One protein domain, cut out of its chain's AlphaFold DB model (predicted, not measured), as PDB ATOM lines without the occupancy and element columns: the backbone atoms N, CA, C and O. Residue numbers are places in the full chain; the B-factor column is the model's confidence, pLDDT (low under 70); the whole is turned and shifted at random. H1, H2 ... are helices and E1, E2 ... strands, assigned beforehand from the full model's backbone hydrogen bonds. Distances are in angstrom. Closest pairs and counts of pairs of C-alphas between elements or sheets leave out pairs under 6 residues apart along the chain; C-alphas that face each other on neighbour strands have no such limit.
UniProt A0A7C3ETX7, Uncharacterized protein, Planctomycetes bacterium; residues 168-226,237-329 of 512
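This is residues 168 to 226 and 237 to 329 of the 512 residues of an uncharacterized protein of Planctomycetes bacterium (UniProt A0A7C3ETX7). Look first for two crossed layers: a twisted five-stranded sheet and a four-stranded sheet partly face to face with it, a sandwich whose two layers have strands running across each other. One short helix, H1, lies over E4 and E6 of the larger sheet, beside the end of E10, while E5 runs outside both sheets with residues 192 to 193 at its side. The larger sheet has the order E2 E1 E3 E4 E6 and the smaller E7 E10 E8 E9, both antiparallel. The 152 printed residues hold ten named strands, E1 to E10, and then H1; the class is mostly strand, with under half of the residues in named elements. The whole is compact, with a radius of gyration of the C-alphas of 14.8 A and spans of 46 by 40 by 29 A.

Begin with the strongly twisted larger sheet, E2 (residues 181 to 184), E1 (168 to 173), E3 (199 to 204), E4 (209 to 215) and E6 (238 to 246). Look for N 171 and O 183 of the hairpin E1 and E2 at 2.9 A, N 172 and O 201 between E1 and E3 at 2.8 A, N 202 and O 211 of the hairpin E3 and E4 at 2.8 A, and N 212 and O 243 between E4 and E6 at 2.8 A. The second sheet is E7 (252 to 254), E10 (301 to 307), E8 (269 to 275) and E9 (281 to 285). There N 252 and O 303 are 2.9 A apart, N 271 and O 304 2.8 A, and N 272 and O 284, in the hairpin E8 and E9, 2.8 A. The two sheets' strands stand at 78 degrees; the closest C-alphas of E2 and E8 are those of Val 182 and Ala 275, 5.7 A. H1 (319 to 327) is on the larger sheet at a height over the sheet of 9.3 A, and only grazes the smaller; every O i to N i+4 pair in H1 is within hydrogen-bond range. E5 (222 to 224) pairs with no named strand.

Find C-alpha 168 at (-14.510, 5.252, -1.623), where E1 begins. E6, the longest strand, runs 25.8 A from C-alpha 238 at (-26.405, -8.526, -18.990); E4 runs 19.6 A, E8 19.2 A and E10 18.6 A. H1 runs 11.9 A to C-alpha 327 at (-31.179, -10.718, -9.307).

The C-alphas of Gly 237 and Gly 293, the two farthest apart, are 46.8 A from each other. Residues 227 to 236 are not printed, and C-alphas 226 and 237 stand 29.8 A apart across this cut. Long links join E2 to E3, E7 to E8, E9 to E10 and E10 to H1. No printed residue has a pLDDT under 70.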
ATOM      1  N   ALA A 168     -14.387   6.358  -2.566       95.44
ATOM      2  CA  ALA A 168     -14.510   5.252  -1.623       95.44
ATOM      3  C   ALA A 168     -13.242   5.046  -0.793       95.44
ATOM      4  O   ALA A 168     -12.142   5.006  -1.341       95.44
ATOM      5  N   SER A 169     -13.418   4.855   0.513       95.69
ATOM      6  CA  SER A 169     -12.336   4.507   1.442       95.69
ATOM      7  C   SER A 169     -12.084   2.998   1.450       95.69
ATOM      8  O   SER A 169     -10.947   2.561   1.588       95.69
ATOM      9  N   TYR A 170     -13.130   2.192   1.229       96.88
ATOM     10  CA  TYR A 170     -13.025   0.731   1.192       96.88
ATOM     11  C   TYR A 170     -13.813   0.118   0.036       96.88
ATOM     12  O   TYR A 170     -14.898   0.593  -0.313       96.88
ATOM     13  N   ALA A 171     -13.296  -0.983  -0.510       97.06
ATOM     14  CA  ALA A 171     -14.037  -1.899  -1.369       97.06
ATOM     15  C   ALA A 171     -14.287  -3.211  -0.622       97.06
ATOM     16  O   ALA A 171     -13.363  -3.784  -0.047       97.06
ATOM     17  N   ILE A 172     -15.524  -3.701  -0.654       97.38
ATOM     18  CA  ILE A 172     -15.925  -4.948  -0.002       97.38
ATOM     19  C   ILE A 172     -16.534  -5.891  -1.033       97.38
ATOM     20  O   ILE A 172     -17.415  -5.498  -1.797       97.38
ATOM     21  N   VAL A 173     -16.104  -7.150  -1.038       97.06
ATOM     22  CA  VAL A 173     -16.857  -8.254  -1.642       97.06
ATOM     23  C   VAL A 173     -17.576  -8.971  -0.501       97.06
ATOM     24  O   VAL A 173     -16.935  -9.746   0.215       97.06
ATOM     25  N   PRO A 174     -18.861  -8.654  -0.263       94.31
ATOM     26  CA  PRO A 174     -19.602  -9.222   0.849       94.31
ATOM     27  C   PRO A 174     -19.945 -10.688   0.583       94.31
ATOM     28  O   PRO A 174     -20.483 -11.024  -0.475       94.31
ATOM     29  N   GLU A 175     -19.722 -11.534   1.584       90.12
ATOM     30  CA  GLU A 175     -20.121 -12.939   1.561       90.12
ATOM     31  C   GLU A 175     -21.091 -13.252   2.691       90.12
ATOM     32  O   GLU A 175     -20.732 -13.297   3.863       90.12
ATOM     33  N   PHE A 176     -22.347 -13.523   2.346       82.81
ATOM     34  CA  PHE A 176     -23.408 -13.690   3.342       82.81
ATOM     35  C   PHE A 176     -23.192 -14.873   4.297       82.81
ATOM     36  O   PHE A 176     -23.611 -14.795   5.449       82.81
ATOM     37  N   PHE A 177     -22.526 -15.937   3.834       84.06
ATOM     38  CA  PHE A 177     -22.260 -17.152   4.621       84.06
ATOM     39  C   PHE A 177     -20.767 -17.425   4.848       84.06
ATOM     40  O   PHE A 177     -20.417 -18.362   5.561       84.06
ATOM     41  N   ALA A 178     -19.884 -16.626   4.254       87.69
ATOM     42  CA  ALA A 178     -18.439 -16.738   4.425       87.69
ATOM     43  C   ALA A 178     -17.885 -15.443   5.020       87.69
ATOM     44  O   ALA A 178     -18.640 -14.633   5.547       87.69
ATOM     45  N   ASP A 179     -16.573 -15.275   4.974       93.94
ATOM     46  CA  ASP A 179     -15.912 -14.034   5.344       93.94
ATOM     47  C   ASP A 179     -15.855 -13.067   4.159       93.94
ATOM     48  O   ASP A 179     -15.740 -13.490   3.009       93.94
ATOM     49  N   ASP A 180     -15.923 -11.767   4.427       96.38
ATOM     50  CA  ASP A 180     -15.806 -10.759   3.379       96.38
ATOM     51  C   ASP A 180     -14.369 -10.637   2.874       96.38
ATOM     52  O   ASP A 180     -13.399 -10.934   3.578       96.38
ATOM     53  N   VAL A 181     -14.229 -10.098   1.665       96.94
ATOM     54  CA  VAL A 181     -12.959  -9.513   1.226       96.94
ATOM     55  C   VAL A 181     -13.059  -8.004   1.358       96.94
ATOM     56  O   VAL A 181     -13.925  -7.398   0.735       96.94
ATOM     57  N   VAL A 182     -12.183  -7.410   2.159       96.81
ATOM     58  CA  VAL A 182     -12.132  -5.980   2.466       96.81
ATOM     59  C   VAL A 182     -10.798  -5.423   1.990       96.81
ATOM     60  O   VAL A 182      -9.740  -5.894   2.401       96.81
ATOM     61  N   LEU A 183     -10.845  -4.400   1.140       95.19
ATOM     62  CA  LEU A 183      -9.670  -3.681   0.660       95.19
ATOM     63  C   LEU A 183      -9.751  -2.216   1.080       95.19
ATOM     64  O   LEU A 183     -10.737  -1.541   0.788       95.19
ATOM     65  N   ASP A 184      -8.696  -1.735   1.729       93.81
ATOM     66  CA  ASP A 184      -8.457  -0.316   2.000       93.81
ATOM     67  C   ASP A 184      -7.946   0.340   0.712       93.81
ATOM     68  O   ASP A 184      -6.842   0.043   0.256       93.81
ATOM     69  N   ILE A 185      -8.795   1.155   0.079       91.75
ATOM     70  CA  ILE A 185      -8.549   1.701  -1.261       91.75
ATOM     71  C   ILE A 185      -7.367   2.688  -1.250       91.75
ATOM     72  O   ILE A 185      -6.451   2.483  -2.052       91.75
ATOM     73  N   PRO A 186      -7.318   3.721  -0.381       89.12
ATOM     74  CA  PRO A 186      -6.240   4.715  -0.379       89.12
ATOM     75  C   PRO A 186      -4.817   4.153  -0.304       89.12
ATOM     76  O   PRO A 186      -3.893   4.771  -0.840       89.12
ATOM     77  N   ILE A 187      -4.628   3.000   0.344       87.69
ATOM     78  CA  ILE A 187      -3.305   2.385   0.523       87.69
ATOM     79  C   ILE A 187      -2.947   1.359  -0.562       87.69
ATOM     80  O   ILE A 187      -1.851   0.794  -0.531       87.69
ATOM     81  N   LEU A 188      -3.829   1.105  -1.538       86.00
ATOM     82  CA  LEU A 188      -3.519   0.195  -2.641       86.00
ATOM     83  C   LEU A 188      -2.406   0.778  -3.519       86.00
ATOM     84  O   LEU A 188      -2.592   1.769  -4.225       86.00
ATOM     85  N   GLY A 189      -1.254   0.103  -3.534       75.81
ATOM     86  CA  GLY A 189      -0.119   0.473  -4.386       75.81
ATOM     87  C   GLY A 189      -0.322   0.175  -5.878       75.81
ATOM     88  O   GLY A 189       0.395   0.718  -6.715       75.81
ATOM     89  N   SER A 190      -1.281  -0.683  -6.237       77.56
ATOM     90  CA  SER A 190      -1.539  -1.108  -7.620       77.56
ATOM     91  C   SER A 190      -3.004  -1.518  -7.835       77.56
ATOM     92  O   SER A 190      -3.841  -1.394  -6.938       77.56
ATOM     93  N   ARG A 191      -3.346  -1.961  -9.056       84.25
ATOM     94  CA  ARG A 191      -4.677  -2.505  -9.364       84.25
ATOM     95  C   ARG A 191      -4.817  -3.897  -8.748       84.25
ATOM     96  O   ARG A 191      -3.955  -4.743  -8.970       84.25
ATOM     97  N   VAL A 192      -5.923  -4.150  -8.056       88.69
ATOM     98  CA  VAL A 192      -6.224  -5.448  -7.432       88.69
ATOM     99  C   VAL A 192      -7.483  -6.024  -8.061       88.69
ATOM    100  O   VAL A 192      -8.502  -5.333  -8.129       88.69
ATOM    101  N   CYS A 193      -7.435  -7.276  -8.530       91.44
ATOM    102  CA  CYS A 193      -8.649  -7.958  -8.972       91.44
ATOM    103  C   CYS A 193      -9.494  -8.381  -7.768       91.44
ATOM    104  O   CYS A 193      -8.987  -8.955  -6.807       91.44
ATOM    105  N   LEU A 194     -10.799  -8.144  -7.844       93.69
ATOM    106  CA  LEU A 194     -11.743  -8.582  -6.832       93.69
ATOM    107  C   LEU A 194     -12.284  -9.986  -7.154       93.69
ATOM    108  O   LEU A 194     -12.616 -10.262  -8.311       93.69
ATOM    109  N   PRO A 195     -12.502 -10.849  -6.145       94.44
ATOM    110  CA  PRO A 195     -13.166 -12.147  -6.301       94.44
ATOM    111  C   PRO A 195     -14.699 -12.019  -6.421       94.44
ATOM    112  O   PRO A 195     -15.456 -12.767  -5.801       94.44
ATOM    113  N   VAL A 196     -15.176 -11.054  -7.212       91.44
ATOM    114  CA  VAL A 196     -16.606 -10.745  -7.359       91.44
ATOM    115  C   VAL A 196     -17.329 -11.839  -8.136       91.44
ATOM    116  O   VAL A 196     -16.809 -12.404  -9.102       91.44
ATOM    117  N   GLU A 197     -18.564 -12.098  -7.714       87.19
ATOM    118  CA  GLU A 197     -19.522 -12.903  -8.463       87.19
ATOM    119  C   GLU A 197     -20.828 -12.144  -8.705       87.19
ATOM    120  O   GLU A 197     -21.182 -11.898  -9.851       87.19
ATOM    121  N   ALA A 198     -21.503 -11.718  -7.637       89.69
ATOM    122  CA  ALA A 198     -22.795 -11.037  -7.730       89.69
ATOM    123  C   ALA A 198     -22.707  -9.541  -7.441       89.69
ATOM    124  O   ALA A 198     -23.486  -8.765  -7.984       89.69
ATOM    125  N   GLN A 199     -21.794  -9.134  -6.556       93.50
ATOM    126  CA  GLN A 199     -21.767  -7.772  -6.039       93.50
ATOM    127  C   GLN A 199     -20.409  -7.368  -5.460       93.50
ATOM    128  O   GLN A 199     -19.631  -8.213  -5.011       93.50
ATOM    129  N   CYS A 200     -20.168  -6.061  -5.408       96.81
ATOM    130  CA  CYS A 200     -19.206  -5.430  -4.511       96.81
ATOM    131  C   CYS A 200     -19.760  -4.104  -3.975       96.81
ATOM    132  O   CYS A 200     -20.634  -3.485  -4.582       96.81
ATOM    133  N   LEU A 201     -19.250  -3.676  -2.825       98.19
ATOM    134  CA  LEU A 201     -19.615  -2.432  -2.160       98.19
ATOM    135  C   LEU A 201     -18.418  -1.491  -2.175       98.19
ATOM    136  O   LEU A 201     -17.306  -1.892  -1.847       98.19
ATOM    137  N   HIS A 202     -18.653  -0.237  -2.516       98.00
ATOM    138  CA  HIS A 202     -17.722   0.862  -2.329       98.00
ATOM    139  C   HIS A 202     -18.236   1.711  -1.163       98.00
ATOM    140  O   HIS A 202     -19.282   2.358  -1.267       98.00
ATOM    141  N   LEU A 203     -17.522   1.687  -0.042       98.12
ATOM    142  CA  LEU A 203     -17.862   2.480   1.135       98.12
ATOM    143  C   LEU A 203     -17.371   3.911   0.923       98.12
ATOM    144  O   LEU A 203     -16.165   4.161   0.939       98.12
ATOM    145  N   VAL A 204     -18.302   4.829   0.657       96.62
ATOM    146  CA  VAL A 204     -17.991   6.222   0.309       96.62
ATOM    147  C   VAL A 204     -17.492   6.958   1.541       96.62
ATOM    148  O   VAL A 204     -18.116   6.859   2.600       96.62
ATOM    149  N   ASP A 205     -16.401   7.704   1.380       92.62
ATOM    150  CA  ASP A 205     -15.723   8.429   2.447       92.62
ATOM    151  C   ASP A 205     -16.681   9.285   3.292       92.62
ATOM    152  O   ASP A 205     -17.686   9.821   2.810       92.62
ATOM    153  N   GLY A 206     -16.386   9.365   4.590       91.44
ATOM    154  CA  GLY A 206     -17.217  10.061   5.576       91.44
ATOM    155  C   GLY A 206     -18.398   9.262   6.147       91.44
ATOM    156  O   GLY A 206     -19.192   9.825   6.901       91.44
ATOM    157  N   GLY A 207     -18.553   7.969   5.830       95.00
ATOM    158  CA  GLY A 207     -19.534   7.094   6.504       95.00
ATOM    159  C   GLY A 207     -20.998   7.309   6.095       95.00
ATOM    160  O   GLY A 207     -21.903   6.736   6.703       95.00
ATOM    161  N   GLY A 208     -21.254   8.176   5.110       95.75
ATOM    162  CA  GLY A 208     -22.597   8.648   4.755       95.75
ATOM    163  C   GLY A 208     -23.281   7.900   3.609       95.75
ATOM    164  O   GLY A 208     -24.474   8.104   3.388       95.75
ATOM    165  N   ALA A 209     -22.542   7.074   2.863       97.94
ATOM    166  CA  ALA A 209     -23.091   6.342   1.729       97.94
ATOM    167  C   ALA A 209     -22.322   5.061   1.397       97.94
ATOM    168  O   ALA A 209     -21.127   4.932   1.670       97.94
ATOM    169  N   ILE A 210     -23.021   4.140   0.739       98.62
ATOM    170  CA  ILE A 210     -22.469   2.938   0.115       98.62
ATOM    171  C   ILE A 210     -22.902   2.942  -1.350       98.62
ATOM    172  O   ILE A 210     -24.094   3.023  -1.640       98.62
ATOM    173  N   VAL A 211     -21.949   2.824  -2.275       98.56
ATOM    174  CA  VAL A 211     -22.247   2.555  -3.688       98.56
ATOM    175  C   VAL A 211     -22.062   1.067  -3.929       98.56
ATOM    176  O   VAL A 211     -20.953   0.545  -3.851       98.56
ATOM    177  N   MET A 212     -23.150   0.365  -4.204       98.25
ATOM    178  CA  MET A 212     -23.139  -1.063  -4.485       98.25
ATOM    179  C   MET A 212     -23.174  -1.302  -5.992       98.25
ATOM    180  O   MET A 212     -24.062  -0.806  -6.680       98.25
ATOM    181  N   CYS A 213     -22.230  -2.094  -6.493       97.75
ATOM    182  CA  CYS A 213     -22.253  -2.619  -7.854       97.75
ATOM    183  C   CYS A 213     -22.823  -4.038  -7.806       97.75
ATOM    184  O   CYS A 213     -22.220  -4.895  -7.162       97.75
ATOM    185  N   ALA A 214     -23.950  -4.292  -8.471       95.88
ATOM    186  CA  ALA A 214     -24.551  -5.620  -8.600       95.88
ATOM    187  C   ALA A 214     -24.524  -6.090 -10.060       95.88
ATOM    188  O   ALA A 214     -24.754  -5.305 -10.979       95.88
ATOM    189  N   PHE A 215     -24.252  -7.372 -10.284       93.94
ATOM    190  CA  PHE A 215     -23.984  -7.936 -11.603       93.94
ATOM    191  C   PHE A 215     -24.972  -9.054 -11.920       93.94
ATOM    192  O   PHE A 215     -25.039 -10.052 -11.206       93.94
ATOM    193  N   GLN A 216     -25.698  -8.933 -13.035       91.19
ATOM    194  CA  GLN A 216     -26.619  -9.990 -13.475       91.19
ATOM    195  C   GLN A 216     -25.884 -11.281 -13.854       91.19
ATOM    196  O   GLN A 216     -26.428 -12.379 -13.767       91.19
ATOM    197  N   ALA A 217     -24.652 -11.139 -14.329       88.50
ATOM    198  CA  ALA A 217     -23.735 -12.234 -14.575       88.50
ATOM    199  C   ALA A 217     -22.372 -11.841 -14.023       88.50
ATOM    200  O   ALA A 217     -21.975 -10.682 -14.155       88.50
ATOM    201  N   ALA A 218     -21.659 -12.813 -13.451       87.50
ATOM    202  CA  ALA A 218     -20.344 -12.566 -12.885       87.50
ATOM    203  C   ALA A 218     -19.437 -11.871 -13.910       87.50
ATOM    204  O   ALA A 218     -19.296 -12.374 -15.034       87.50
ATOM    205  N   PRO A 219     -18.834 -10.725 -13.553       88.25
ATOM    206  CA  PRO A 219     -17.977 -10.012 -14.477       88.25
ATOM    207  C   PRO A 219     -16.761 -10.896 -14.801       88.25
ATOM    208  O   PRO A 219     -16.177 -11.480 -13.882       88.25
ATOM    209  N   PRO A 220     -16.328 -10.982 -16.074       81.50
ATOM    210  CA  PRO A 220     -15.113 -11.717 -16.436       81.50
ATOM    211  C   PRO A 220     -13.884 -11.224 -15.666       81.50
ATOM    212  O   PRO A 220     -12.987 -11.995 -15.342       81.50
ATOM    213  N   ARG A 221     -13.865  -9.924 -15.350       86.38
ATOM    214  CA  ARG A 221     -12.839  -9.279 -14.535       86.38
ATOM    215  C   ARG A 221     -13.457  -8.131 -13.745       86.38
ATOM    216  O   ARG A 221     -14.220  -7.350 -14.302       86.38
ATOM    217  N   ALA A 222     -13.101  -8.013 -12.473       92.00
ATOM    218  CA  ALA A 222     -13.438  -6.876 -11.625       92.00
ATOM    219  C   ALA A 222     -12.154  -6.396 -10.952       92.00
ATOM    220  O   ALA A 222     -11.422  -7.221 -10.414       92.00
ATOM    221  N   MET A 223     -11.852  -5.101 -10.996       92.25
ATOM    222  CA  MET A 223     -10.641  -4.527 -10.410       92.25
ATOM    223  C   MET A 223     -10.951  -3.248  -9.654       92.25
ATOM    224  O   MET A 223     -11.778  -2.456 -10.096       92.25
ATOM    225  N   VAL A 224     -10.218  -3.015  -8.572       91.88
ATOM    226  CA  VAL A 224     -10.182  -1.738  -7.850       91.88
ATOM    227  C   VAL A 224      -8.779  -1.154  -7.918       91.88
ATOM    228  O   VAL A 224      -7.799  -1.872  -8.138       91.88
ATOM    229  N   THR A 225      -8.672   0.161  -7.762       86.12
ATOM    230  CA  THR A 225      -7.396   0.880  -7.826       86.12
ATOM    231  C   THR A 225      -7.360   1.939  -6.733       86.12
ATOM    232  O   THR A 225      -8.401   2.516  -6.433       86.12
ATOM    233  N   GLY A 226      -6.188   2.224  -6.158       83.31
ATOM    234  CA  GLY A 226      -6.114   3.146  -5.019       83.31
ATOM    235  C   GLY A 226      -6.356   4.623  -5.339       83.31
ATOM    236  O   GLY A 226      -6.731   5.389  -4.458       83.31
ATOM    237  N   GLY A 237     -25.521  -8.321 -23.129       86.56
ATOM    238  CA  GLY A 237     -26.940  -8.478 -22.817       86.56
ATOM    239  C   GLY A 237     -27.250  -8.597 -21.325       86.56
ATOM    240  O   GLY A 237     -28.408  -8.833 -20.980       86.56
ATOM    241  N   LYS A 238     -26.251  -8.451 -20.446       90.94
ATOM    242  CA  LYS A 238     -26.405  -8.526 -18.990       90.94
ATOM    243  C   LYS A 238     -26.296  -7.140 -18.358       90.94
ATOM    244  O   LYS A 238     -25.558  -6.286 -18.848       90.94
ATOM    245  N   SER A 239     -27.039  -6.920 -17.280       94.25
ATOM    246  CA  SER A 239     -27.028  -5.639 -16.574       94.25
ATOM    247  C   SER A 239     -25.955  -5.571 -15.486       94.25
ATOM    248  O   SER A 239     -25.682  -6.549 -14.783       94.25
ATOM    249  N   LEU A 240     -25.376  -4.380 -15.350       95.69
ATOM    250  CA  LEU A 240     -24.714  -3.882 -14.149       95.69
ATOM    251  C   LEU A 240     -25.673  -2.887 -13.490       95.69
ATOM    252  O   LEU A 240     -26.138  -1.961 -14.148       95.69
ATOM    253  N   TRP A 241     -25.935  -3.041 -12.201       98.06
ATOM    254  CA  TRP A 241     -26.674  -2.058 -11.416       98.06
ATOM    255  C   TRP A 241     -25.745  -1.315 -10.468       98.06
ATOM    256  O   TRP A 241     -24.922  -1.932  -9.793       98.06
ATOM    257  N   LEU A 242     -25.909   0.004 -10.399       98.38
ATOM    258  CA  LEU A 242     -25.286   0.858  -9.395       98.38
ATOM    259  C   LEU A 242     -26.372   1.321  -8.424       98.38
ATOM    260  O   LEU A 242     -27.249   2.094  -8.807       98.38
ATOM    261  N   ALA A 243     -26.330   0.830  -7.189       98.50
ATOM    262  CA  ALA A 243     -27.251   1.220  -6.129       98.50
ATOM    263  C   ALA A 243     -26.574   2.187  -5.148       98.50
ATOM    264  O   ALA A 243     -25.446   1.949  -4.715       98.50
ATOM    265  N   PHE A 244     -27.269   3.264  -4.788       98.25
ATOM    266  CA  PHE A 244     -26.747   4.358  -3.966       98.25
ATOM    267  C   PHE A 244     -27.456   4.372  -2.612       98.25
ATOM    268  O   PHE A 244     -28.546   4.921  -2.464       98.25
ATOM    269  N   LEU A 245     -26.857   3.720  -1.620       98.00
ATOM    270  CA  LEU A 245     -27.442   3.580  -0.290       98.00
ATOM    271  C   LEU A 245     -26.992   4.758   0.576       98.00
ATOM    272  O   LEU A 245     -25.829   4.830   0.967       98.00
ATOM    273  N   GLU A 246     -27.904   5.686   0.856       96.62
ATOM    274  CA  GLU A 246     -27.639   6.881   1.664       96.62
ATOM    275  C   GLU A 246     -28.042   6.677   3.126       96.62
ATOM    276  O   GLU A 246     -29.103   6.129   3.433       96.62
ATOM    277  N   GLY A 247     -27.227   7.189   4.045       94.88
ATOM    278  CA  GLY A 247     -27.577   7.259   5.456       94.88
ATOM    279  C   GLY A 247     -26.417   7.768   6.299       94.88
ATOM    280  O   GLY A 247     -25.283   7.315   6.159       94.88
ATOM    281  N   LYS A 248     -26.683   8.704   7.214       93.56
ATOM    282  CA  LYS A 248     -25.653   9.185   8.140       93.56
ATOM    283  C   LYS A 248     -25.149   8.020   8.996       93.56
ATOM    284  O   LYS A 248     -25.932   7.423   9.732       93.56
ATOM    285  N   GLY A 249     -23.853   7.730   8.915       95.19
ATOM    286  CA  GLY A 249     -23.256   6.596   9.619       95.19
ATOM    287  C   GLY A 249     -23.769   5.246   9.118       95.19
ATOM    288  O   GLY A 249     -23.800   4.299   9.894       95.19
ATOM    289  N   ILE A 250     -24.212   5.146   7.855       97.06
ATOM    290  CA  ILE A 250     -24.650   3.875   7.257       97.06
ATOM    291  C   ILE A 250     -23.517   2.846   7.225       97.06
ATOM    292  O   ILE A 250     -23.779   1.656   7.152       97.06
ATOM    293  N   TRP A 251     -22.264   3.276   7.321       98.19
ATOM    294  CA  TRP A 251     -21.139   2.402   7.614       98.19
ATOM    295  C   TRP A 251     -20.159   3.109   8.547       98.19
ATOM    296  O   TRP A 251     -20.193   4.334   8.701       98.19
ATOM    297  N   HIS A 252     -19.287   2.330   9.177       97.56
ATOM    298  CA  HIS A 252     -18.271   2.829  10.093       97.56
ATOM    299  C   HIS A 252     -16.970   2.040   9.971       97.56
ATOM    300  O   HIS A 252     -16.984   0.858   9.623       97.56
ATOM    301  N   SER A 253     -15.846   2.686  10.275       96.62
ATOM    302  CA  SER A 253     -14.556   2.007  10.395       96.62
ATOM    303  C   SER A 253     -13.802   2.464  11.625       96.62
ATOM    304  O   SER A 253     -13.894   3.622  12.031       96.62
ATOM    305  N   ARG A 254     -13.017   1.549  12.185       94.88
ATOM    306  CA  ARG A 254     -12.111   1.821  13.298       94.88
ATOM    307  C   ARG A 254     -10.851   0.978  13.185       94.88
ATOM    308  O   ARG A 254     -10.849  -0.064  12.528       94.88
ATOM    309  N   ALA A 255      -9.785   1.424  13.844       91.75
ATOM    310  CA  ALA A 255      -8.553   0.652  13.948       91.75
ATOM    311  C   ALA A 255      -8.801  -0.710  14.626       91.75
ATOM    312  O   ALA A 255      -9.771  -0.882  15.372       91.75
ATOM    313  N   ALA A 256      -7.922  -1.678  14.372       85.94
ATOM    314  CA  ALA A 256      -8.021  -3.009  14.961       85.94
ATOM    315  C   ALA A 256      -8.112  -2.954  16.488       85.94
ATOM    316  O   ALA A 256      -7.361  -2.233  17.145       85.94
ATOM    317  N   GLY A 257      -9.068  -3.693  17.055       79.69
ATOM    318  CA  GLY A 257      -9.288  -3.756  18.503       79.69
ATOM    319  C   GLY A 257      -9.787  -2.459  19.153       79.69
ATOM    320  O   GLY A 257     -10.106  -2.470  20.344       79.69
ATOM    321  N   ALA A 258      -9.902  -1.356  18.404       87.94
ATOM    322  CA  ALA A 258     -10.406  -0.103  18.936       87.94
ATOM    323  C   ALA A 258     -11.875  -0.248  19.345       87.94
ATOM    324  O   ALA A 258     -12.677  -0.909  18.680       87.94
ATOM    325  N   LYS A 259     -12.233   0.405  20.450       83.69
ATOM    326  CA  LYS A 259     -13.619   0.598  20.867       83.69
ATOM    327  C   LYS A 259     -13.934   2.077  20.775       83.69
ATOM    328  O   LYS A 259     -13.162   2.913  21.231       83.69
ATOM    329  N   ASP A 260     -15.086   2.374  20.211       89.12
ATOM    330  CA  ASP A 260     -15.639   3.710  20.094       89.12
ATOM    331  C   ASP A 260     -17.105   3.709  20.535       89.12
ATOM    332  O   ASP A 260     -17.722   2.665  20.746       89.12
ATOM    333  N   GLY A 261     -17.656   4.907  20.723       89.81
ATOM    334  CA  GLY A 261     -19.060   5.097  21.086       89.81
ATOM    335  C   GLY A 261     -20.026   4.993  19.903       89.81
ATOM    336  O   GLY A 261     -21.194   5.350  20.061       89.81
ATOM    337  N   TRP A 262     -19.557   4.572  18.722       95.31
ATOM    338  CA  TRP A 262     -20.401   4.472  17.536       95.31
ATOM    339  C   TRP A 262     -21.474   3.396  17.730       95.31
ATOM    340  O   TRP A 262     -21.239   2.348  18.335       95.31
ATOM    341  N   LYS A 263     -22.675   3.664  17.214       95.06
ATOM    342  CA  LYS A 263     -23.798   2.728  17.232       95.06
ATOM    343  C   LYS A 263     -24.486   2.719  15.870       95.06
ATOM    344  O   LYS A 263     -24.566   3.781  15.248       95.06
ATOM    345  N   PRO A 264     -25.051   1.571  15.462       96.62
ATOM    346  CA  PRO A 264     -25.949   1.496  14.325       96.62
ATOM    347  C   PRO A 264     -27.003   2.618  14.307       96.62
ATOM    348  O   PRO A 264     -27.738   2.762  15.287       96.62
ATOM    349  N   PRO A 265     -27.124   3.400  13.217       96.50
ATOM    350  CA  PRO A 265     -28.109   4.480  13.112       96.50
ATOM    351  C   PRO A 265     -29.557   3.992  12.972       96.50
ATOM    352  O   PRO A 265     -30.485   4.778  13.146       96.50
ATOM    353  N   PHE A 266     -29.773   2.718  12.639       96.69
ATOM    354  CA  PHE A 266     -31.098   2.114  12.522       96.69
ATOM    355  C   PHE A 266     -31.044   0.596  12.778       96.69
ATOM    356  O   PHE A 266     -29.980  -0.021  12.632       96.69
ATOM    357  N   PRO A 267     -32.184  -0.037  13.117       96.88
ATOM    358  CA  PRO A 267     -32.255  -1.482  13.301       96.88
ATOM    359  C   PRO A 267     -32.030  -2.195  11.967       96.88
ATOM    360  O   PRO A 267     -32.773  -1.984  11.010       96.88
ATOM    361  N   ALA A 268     -31.029  -3.061  11.901       97.44
ATOM    362  CA  ALA A 268     -30.760  -3.953  10.777       97.44
ATOM    363  C   ALA A 268     -29.858  -5.090  11.267       97.44
ATOM    364  O   ALA A 268     -29.412  -5.078  12.410       97.44
ATOM    365  N   LYS A 269     -29.590  -6.076  10.415       96.12
ATOM    366  CA  LYS A 269     -28.489  -7.003  10.652       96.12
ATOM    367  C   LYS A 269     -27.213  -6.286  10.244       96.12
ATOM    368  O   LYS A 269     -27.024  -5.970   9.066       96.12
ATOM    369  N   TRP A 270     -26.372  -6.000  11.227       97.19
ATOM    370  CA  TRP A 270     -25.097  -5.327  11.032       97.19
ATOM    371  C   TRP A 270     -23.979  -6.350  11.015       97.19
ATOM    372  O   TRP A 270     -23.936  -7.269  11.832       97.19
ATOM    373  N   ARG A 271     -23.075  -6.185  10.063       96.12
ATOM    374  CA  ARG A 271     -21.922  -7.046   9.877       96.12
ATOM    375  C   ARG A 271     -20.668  -6.294  10.274       96.12
ATOM    376  O   ARG A 271     -20.546  -5.108   9.984       96.12
ATOM    377  N   CYS A 272     -19.771  -6.993  10.949       96.06
ATOM    378  CA  CYS A 272     -18.481  -6.495  11.380       96.06
ATOM    379  C   CYS A 272     -17.389  -7.361  10.752       96.06
ATOM    380  O   CYS A 272     -17.374  -8.572  10.969       96.06
ATOM    381  N   SER A 273     -16.483  -6.742  10.000       96.88
ATOM    382  CA  SER A 273     -15.469  -7.431   9.200       96.88
ATOM    383  C   SER A 273     -14.101  -6.831   9.500       96.88
ATOM    384  O   SER A 273     -13.841  -5.666   9.202       96.88
ATOM    385  N   VAL A 274     -13.238  -7.616  10.147       96.56
ATOM    386  CA  VAL A 274     -11.881  -7.200  10.530       96.56
ATOM    387  C   VAL A 274     -10.913  -7.652   9.448       96.56
ATOM    388  O   VAL A 274     -10.709  -8.852   9.281       96.56
ATOM    389  N   ALA A 275     -10.361  -6.708   8.687       95.38
ATOM    390  CA  ALA A 275      -9.594  -7.004   7.482       95.38
ATOM    391  C   ALA A 275      -8.241  -7.674   7.787       95.38
ATOM    392  O   ALA A 275      -7.471  -7.202   8.622       95.38
ATOM    393  N   GLY A 276      -7.926  -8.759   7.080       93.06
ATOM    394  CA  GLY A 276      -6.590  -9.350   7.038       93.06
ATOM    395  C   GLY A 276      -5.667  -8.645   6.041       93.06
ATOM    396  O   GLY A 276      -6.107  -7.885   5.179       93.06
ATOM    397  N   LYS A 277      -4.361  -8.928   6.125       88.44
ATOM    398  CA  LYS A 277      -3.343  -8.354   5.217       88.44
ATOM    399  C   LYS A 277      -3.541  -8.757   3.751       88.44
ATOM    400  O   LYS A 277      -3.129  -8.032   2.856       88.44
ATOM    401  N   ASP A 278      -4.150  -9.913   3.514       86.50
ATOM    402  CA  ASP A 278      -4.474 -10.460   2.193       86.50
ATOM    403  C   ASP A 278      -5.885 -10.061   1.712       86.50
ATOM    404  O   ASP A 278      -6.407 -10.633   0.750       86.50
ATOM    405  N   GLY A 279      -6.520  -9.123   2.422       91.50
ATOM    406  CA  GLY A 279      -7.882  -8.659   2.199       91.50
ATOM    407  C   GLY A 279      -8.969  -9.596   2.726       91.50
ATOM    408  O   GLY A 279     -10.116  -9.172   2.806       91.50
ATOM    409  N   LEU A 280      -8.667 -10.844   3.108       94.94
ATOM    410  CA  LEU A 280      -9.669 -11.721   3.716       94.94
ATOM    411  C   LEU A 280      -9.956 -11.235   5.136       94.94
ATOM    412  O   LEU A 280      -9.052 -11.160   5.965       94.94
ATOM    413  N   ALA A 281     -11.207 -10.900   5.421       95.81
ATOM    414  CA  ALA A 281     -11.605 -10.489   6.755       95.81
ATOM    415  C   ALA A 281     -11.897 -11.694   7.661       95.81
ATOM    416  O   ALA A 281     -12.083 -12.814   7.199       95.81
ATOM    417  N   VAL A 282     -11.998 -11.445   8.964       94.81
ATOM    418  CA  VAL A 282     -12.824 -12.266   9.857       94.81
ATOM    419  C   VAL A 282     -14.131 -11.521  10.060       94.81
ATOM    420  O   VAL A 282     -14.127 -10.397  10.568       94.81
ATOM    421  N   SER A 283     -15.235 -12.126   9.623       95.12
ATOM    422  CA  SER A 283     -16.540 -11.466   9.565       95.12
ATOM    423  C   SER A 283     -17.544 -12.099  10.518       95.12
ATOM    424  O   SER A 283     -17.628 -13.319  10.650       95.12
ATOM    425  N   TYR A 284     -18.331 -11.266  11.190       94.00
ATOM    426  CA  TYR A 284     -19.303 -11.710  12.182       94.00
ATOM    427  C   TYR A 284     -20.476 -10.741  12.311       94.00
ATOM    428  O   TYR A 284     -20.451  -9.611  11.820       94.00
ATOM    429  N   ASP A 285     -21.536 -11.210  12.962       93.50
ATOM    430  CA  ASP A 285     -22.684 -10.385  13.319       93.50
ATOM    431  C   ASP A 285     -22.282  -9.394  14.420       93.50
ATOM    432  O   ASP A 285     -21.754  -9.789  15.461       93.50
ATOM    433  N   TYR A 286     -22.514  -8.105  14.178       93.75
ATOM    434  CA  TYR A 286     -22.110  -7.025  15.078       93.75
ATOM    435  C   TYR A 286     -22.701  -7.174  16.487       93.75
ATOM    436  O   TYR A 286     -22.013  -6.883  17.463       93.75
ATOM    437  N   GLU A 287     -23.947  -7.642  16.610       91.38
ATOM    438  CA  GLU A 287     -24.621  -7.797  17.903       91.38
ATOM    439  C   GLU A 287     -24.090  -9.008  18.675       91.38
ATOM    440  O   GLU A 287     -23.987  -8.968  19.901       91.38
ATOM    441  N   LYS A 288     -23.723 -10.079  17.963       91.94
ATOM    442  CA  LYS A 288     -23.166 -11.299  18.571       91.94
ATOM    443  C   LYS A 288     -21.689 -11.168  18.933       91.94
ATOM    444  O   LYS A 288     -21.209 -11.900  19.797       91.94
ATOM    445  N   GLY A 289     -20.977 -10.247  18.288       90.38
ATOM    446  CA  GLY A 289     -19.535 -10.100  18.436       90.38
ATOM    447  C   GLY A 289     -18.747 -11.224  17.749       90.38
ATOM    448  O   GLY A 289     -19.323 -12.090  17.080       90.38
ATOM    449  N   PRO A 290     -17.408 -11.194  17.863       90.44
ATOM    450  CA  PRO A 290     -16.556 -12.182  17.220       90.44
ATOM    451  C   PRO A 290     -16.798 -13.583  17.806       90.44
ATOM    452  O   PRO A 290     -17.020 -13.708  19.015       90.44
ATOM    453  N   PRO A 291     -16.722 -14.652  16.992       84.50
ATOM    454  CA  PRO A 291     -16.858 -16.012  17.493       84.50
ATOM    455  C   PRO A 291     -15.785 -16.330  18.544       84.50
ATOM    456  O   PRO A 291     -14.620 -15.949  18.402       84.50
ATOM    457  N   ALA A 292     -16.168 -17.056  19.596       86.56
ATOM    458  CA  ALA A 292     -15.252 -17.427  20.669       86.56
ATOM    459  C   ALA A 292     -14.059 -18.242  20.135       86.56
ATOM    460  O   ALA A 292     -14.230 -19.164  19.340       86.56
ATOM    461  N   GLY A 293     -12.848 -17.903  20.584       85.56
ATOM    462  CA  GLY A 293     -11.617 -18.600  20.193       85.56
ATOM    463  C   GLY A 293     -11.082 -18.255  18.798       85.56
ATOM    464  O   GLY A 293     -10.048 -18.794  18.409       85.56
ATOM    465  N   VAL A 294     -11.731 -17.355  18.052       85.81
ATOM    466  CA  VAL A 294     -11.219 -16.874  16.761       85.81
ATOM    467  C   VAL A 294     -10.314 -15.665  16.981       85.81
ATOM    468  O   VAL A 294     -10.747 -14.635  17.496       85.81
ATOM    469  N   ALA A 295      -9.048 -15.784  16.576       89.56
ATOM    470  CA  ALA A 295      -8.117 -14.661  16.566       89.56
ATOM    471  C   ALA A 295      -8.518 -13.655  15.478       89.56
ATOM    472  O   ALA A 295      -8.706 -14.026  14.318       89.56
ATOM    473  N   LEU A 296      -8.650 -12.382  15.858       93.19
ATOM    474  CA  LEU A 296      -8.949 -11.304  14.923       93.19
ATOM    475  C   LEU A 296      -7.657 -10.775  14.278       93.19
ATOM    476  O   LEU A 296      -6.643 -10.687  14.969       93.19
ATOM    477  N   PRO A 297      -7.683 -10.408  12.986       94.00
ATOM    478  CA  PRO A 297      -6.570  -9.717  12.345       94.00
ATOM    479  C   PRO A 297      -6.308  -8.317  12.921       94.00
ATOM    480  O   PRO A 297      -7.173  -7.717  13.556       94.00
ATOM    481  N   ASP A 298      -5.140  -7.759  12.591       92.50
ATOM    482  CA  ASP A 298      -4.717  -6.409  13.005       92.50
ATOM    483  C   ASP A 298      -5.133  -5.294  12.022       92.50
ATOM    484  O   ASP A 298      -4.689  -4.151  12.148       92.50
ATOM    485  N   GLY A 299      -5.939  -5.601  11.002       93.50
ATOM    486  CA  GLY A 299      -6.417  -4.604  10.043       93.50
ATOM    487  C   GLY A 299      -7.669  -3.851  10.510       93.50
ATOM    488  O   GLY A 299      -8.232  -4.133  11.573       93.50
ATOM    489  N   PRO A 300      -8.130  -2.864   9.723       94.81
ATOM    490  CA  PRO A 300      -9.292  -2.064  10.081       94.81
ATOM    491  C   PRO A 300     -10.538  -2.936  10.268       94.81
ATOM    492  O   PRO A 300     -10.784  -3.900   9.541       94.81
ATOM    493  N   THR A 301     -11.339  -2.567  11.262       96.25
ATOM    494  CA  THR A 301     -12.663  -3.139  11.493       96.25
ATOM    495  C   THR A 301     -13.690  -2.307  10.749       96.25
ATOM    496  O   THR A 301     -13.835  -1.120  11.040       96.25
ATOM    497  N   ILE A 302     -14.413  -2.933   9.823       97.56
ATOM    498  CA  ILE A 302     -15.460  -2.296   9.029       97.56
ATOM    499  C   ILE A 302     -16.827  -2.794   9.478       97.56
ATOM    500  O   ILE A 302     -17.029  -3.997   9.629       97.56
ATOM    501  N   ILE A 303     -17.764  -1.874   9.695       97.69
ATOM    502  CA  ILE A 303     -19.113  -2.172  10.172       97.69
ATOM    503  C   ILE A 303     -20.131  -1.591   9.190       97.69
ATOM    504  O   ILE A 303     -20.086  -0.398   8.891       97.69
ATOM    505  N   TYR A 304     -21.047  -2.415   8.680       98.19
ATOM    506  CA  TYR A 304     -22.048  -2.000   7.687       98.19
ATOM    507  C   TYR A 304     -23.312  -2.885   7.746       98.19
ATOM    508  O   TYR A 304     -23.249  -4.016   8.239       98.19
ATOM    509  N   PRO A 305     -24.480  -2.409   7.278       97.56
ATOM    510  CA  PRO A 305     -25.711  -3.180   7.302       97.56
ATOM    511  C   PRO A 305     -25.721  -4.146   6.120       97.56
ATOM    512  O   PRO A 305     -25.408  -3.768   4.991       97.56
ATOM    513  N   ILE A 306     -26.111  -5.392   6.366       94.75
ATOM    514  CA  ILE A 306     -26.154  -6.421   5.322       94.75
ATOM    515  C   ILE A 306     -27.589  -6.793   4.938       94.75
ATOM    516  O   ILE A 306     -27.892  -6.974   3.758       94.75
ATOM    517  N   ASP A 307     -28.493  -6.880   5.915       94.00
ATOM    518  CA  ASP A 307     -29.856  -7.385   5.728       94.00
ATOM    519  C   ASP A 307     -30.817  -6.773   6.757       94.00
ATOM    520  O   ASP A 307     -30.407  -6.168   7.749       94.00
ATOM    521  N   ARG A 308     -32.118  -6.909   6.514       94.00
ATOM    522  CA  ARG A 308     -33.170  -6.293   7.322       94.00
ATOM    523  C   ARG A 308     -33.466  -7.100   8.582       94.00
ATOM    524  O   ARG A 308     -33.373  -8.329   8.617       94.00
ATOM    525  N   THR A 309     -33.923  -6.396   9.609       94.94
ATOM    526  CA  THR A 309     -34.732  -6.954  10.697       94.94
ATOM    527  C   THR A 309     -36.186  -6.521  10.505       94.94
ATOM    528  O   THR A 309     -36.496  -5.682   9.659       94.94
ATOM    529  N   LYS A 310     -37.106  -7.055  11.319       93.50
ATOM    530  CA  LYS A 310     -38.517  -6.621  11.306       93.50
ATOM    531  C   LYS A 310     -38.694  -5.134  11.644       93.50
ATOM    532  O   LYS A 310     -39.716  -4.561  11.294       93.50
ATOM    533  N   ALA A 311     -37.720  -4.540  12.334       95.88
ATOM    534  CA  ALA A 311     -37.738  -3.143  12.753       95.88
ATOM    535  C   ALA A 311     -36.984  -2.211  11.788       95.88
ATOM    536  O   ALA A 311     -36.924  -1.008  12.033       95.88
ATOM    537  N   THR A 312     -36.393  -2.734  10.705       97.00
ATOM    538  CA  THR A 312     -35.731  -1.891   9.701       97.00
ATOM    539  C   THR A 312     -36.763  -1.002   9.002       97.00
ATOM    540  O   THR A 312     -37.744  -1.538   8.477       97.00
ATOM    541  N   PRO A 313     -36.555   0.330   8.937       94.62
ATOM    542  CA  PRO A 313     -37.479   1.231   8.257       94.62
ATOM    543  C   PRO A 313     -37.760   0.804   6.812       94.62
ATOM    544  O   PRO A 313     -36.873   0.318   6.106       94.62
ATOM    545  N   LEU A 314     -39.000   0.991   6.350       90.31
ATOM    546  CA  LEU A 314     -39.400   0.603   4.990       90.31
ATOM    547  C   LEU A 314     -38.680   1.399   3.900       90.31
ATOM    548  O   LEU A 314     -38.453   0.880   2.814       90.31
ATOM    549  N   THR A 315     -38.299   2.631   4.221       88.50
ATOM    550  CA  THR A 315     -37.594   3.562   3.338       88.50
ATOM    551  C   THR A 315     -36.088   3.313   3.270       88.50
ATOM    552  O   THR A 315     -35.414   3.934   2.451       88.50
ATOM    553  N   THR A 316     -35.543   2.444   4.126       93.62
ATOM    554  CA  THR A 316     -34.116   2.110   4.138       93.62
ATOM    555  C   THR A 316     -33.864   0.932   3.205       93.62
ATOM    556  O   THR A 316     -34.349  -0.170   3.452       93.62
ATOM    557  N   VAL A 317     -33.075   1.166   2.156       94.56
ATOM    558  CA  VAL A 317     -32.631   0.129   1.217       94.56
ATOM    559  C   VAL A 317     -31.293  -0.433   1.689       94.56
ATOM    560  O   VAL A 317     -30.356   0.330   1.927       94.56
ATOM    561  N   LEU A 318     -31.197  -1.757   1.823       95.88
ATOM    562  CA  LEU A 318     -29.979  -2.461   2.241       95.88
ATOM    563  C   LEU A 318     -29.394  -3.320   1.107       95.88
ATOM    564  O   LEU A 318     -30.103  -3.621   0.145       95.88
ATOM    565  N   PRO A 319     -28.130  -3.783   1.208       95.44
ATOM    566  CA  PRO A 319     -27.509  -4.599   0.160       95.44
ATOM    567  C   PRO A 319     -28.327  -5.837  -0.245       95.44
ATOM    568  O   PRO A 319     -28.467  -6.132  -1.432       95.44
ATOM    569  N   THR A 320     -28.942  -6.536   0.718       92.81
ATOM    570  CA  THR A 320     -29.818  -7.685   0.414       92.81
ATOM    571  C   THR A 320     -31.072  -7.292  -0.376       92.81
ATOM    572  O   THR A 320     -31.531  -8.077  -1.206       92.81
ATOM    573  N   ASP A 321     -31.623  -6.094  -0.163       94.00
ATOM    574  CA  ASP A 321     -32.778  -5.614  -0.932       94.00
ATOM    575  C   ASP A 321     -32.389  -5.365  -2.389       94.00
ATOM    576  O   ASP A 321     -33.101  -5.788  -3.296       94.00
ATOM    577  N   VAL A 322     -31.212  -4.774  -2.622       94.50
ATOM    578  CA  VAL A 322     -30.669  -4.582  -3.973       94.50
ATOM    579  C   VAL A 322     -30.484  -5.929  -4.670       94.50
ATOM    580  O   VAL A 322     -30.915  -6.082  -5.811       94.50
ATOM    581  N   MET A 323     -29.913  -6.931  -3.990       90.50
ATOM    582  CA  MET A 323     -29.764  -8.286  -4.542       90.50
ATOM    583  C   MET A 323     -31.109  -8.885  -4.965       90.50
ATOM    584  O   MET A 323     -31.235  -9.383  -6.082       90.50
ATOM    585  N   ARG A 324     -32.136  -8.800  -4.109       90.06
ATOM    586  CA  ARG A 324     -33.478  -9.317  -4.423       90.06
ATOM    587  C   ARG A 324     -34.124  -8.568  -5.586       90.06
ATOM    588  O   ARG A 324     -34.655  -9.213  -6.483       90.06
ATOM    589  N   ASN A 325     -34.039  -7.240  -5.594       90.31
ATOM    590  CA  ASN A 325     -34.660  -6.405  -6.623       90.31
ATOM    591  C   ASN A 325     -34.001  -6.585  -7.998       90.31
ATOM    592  O   ASN A 325     -34.675  -6.484  -9.018       90.31
ATOM    593  N   THR A 326     -32.696  -6.864  -8.038       91.50
ATOM    594  CA  THR A 326     -31.927  -6.939  -9.292       91.50
ATOM    595  C   THR A 326     -31.749  -8.364  -9.814       91.50
ATOM    596  O   THR A 326     -31.887  -8.604 -11.013       91.50
ATOM    597  N   LEU A 327     -31.464  -9.327  -8.934       86.06
ATOM    598  CA  LEU A 327     -31.179 -10.718  -9.307       86.06
ATOM    599  C   LEU A 327     -32.374 -11.654  -9.090       86.06
ATOM    600  O   LEU A 327     -32.323 -12.809  -9.509       86.06
ATOM    601  N   GLY A 328     -33.441 -11.182  -8.438       81.19
ATOM    602  CA  GLY A 328     -34.662 -11.954  -8.187       81.19
ATOM    603  C   GLY A 328     -34.530 -13.031  -7.106       81.19
ATOM    604  O   GLY A 328     -35.483 -13.769  -6.868       81.19
ATOM    605  N   VAL A 329     -33.372 -13.140  -6.446       71.75
ATOM    606  CA  VAL A 329     -33.085 -14.189  -5.458       71.75
ATOM    607  C   VAL A 329     -32.397 -13.639  -4.215       71.75
ATOM    608  O   VAL A 329     -31.670 -12.647  -4.257       71.75
TER     609      VAL A 329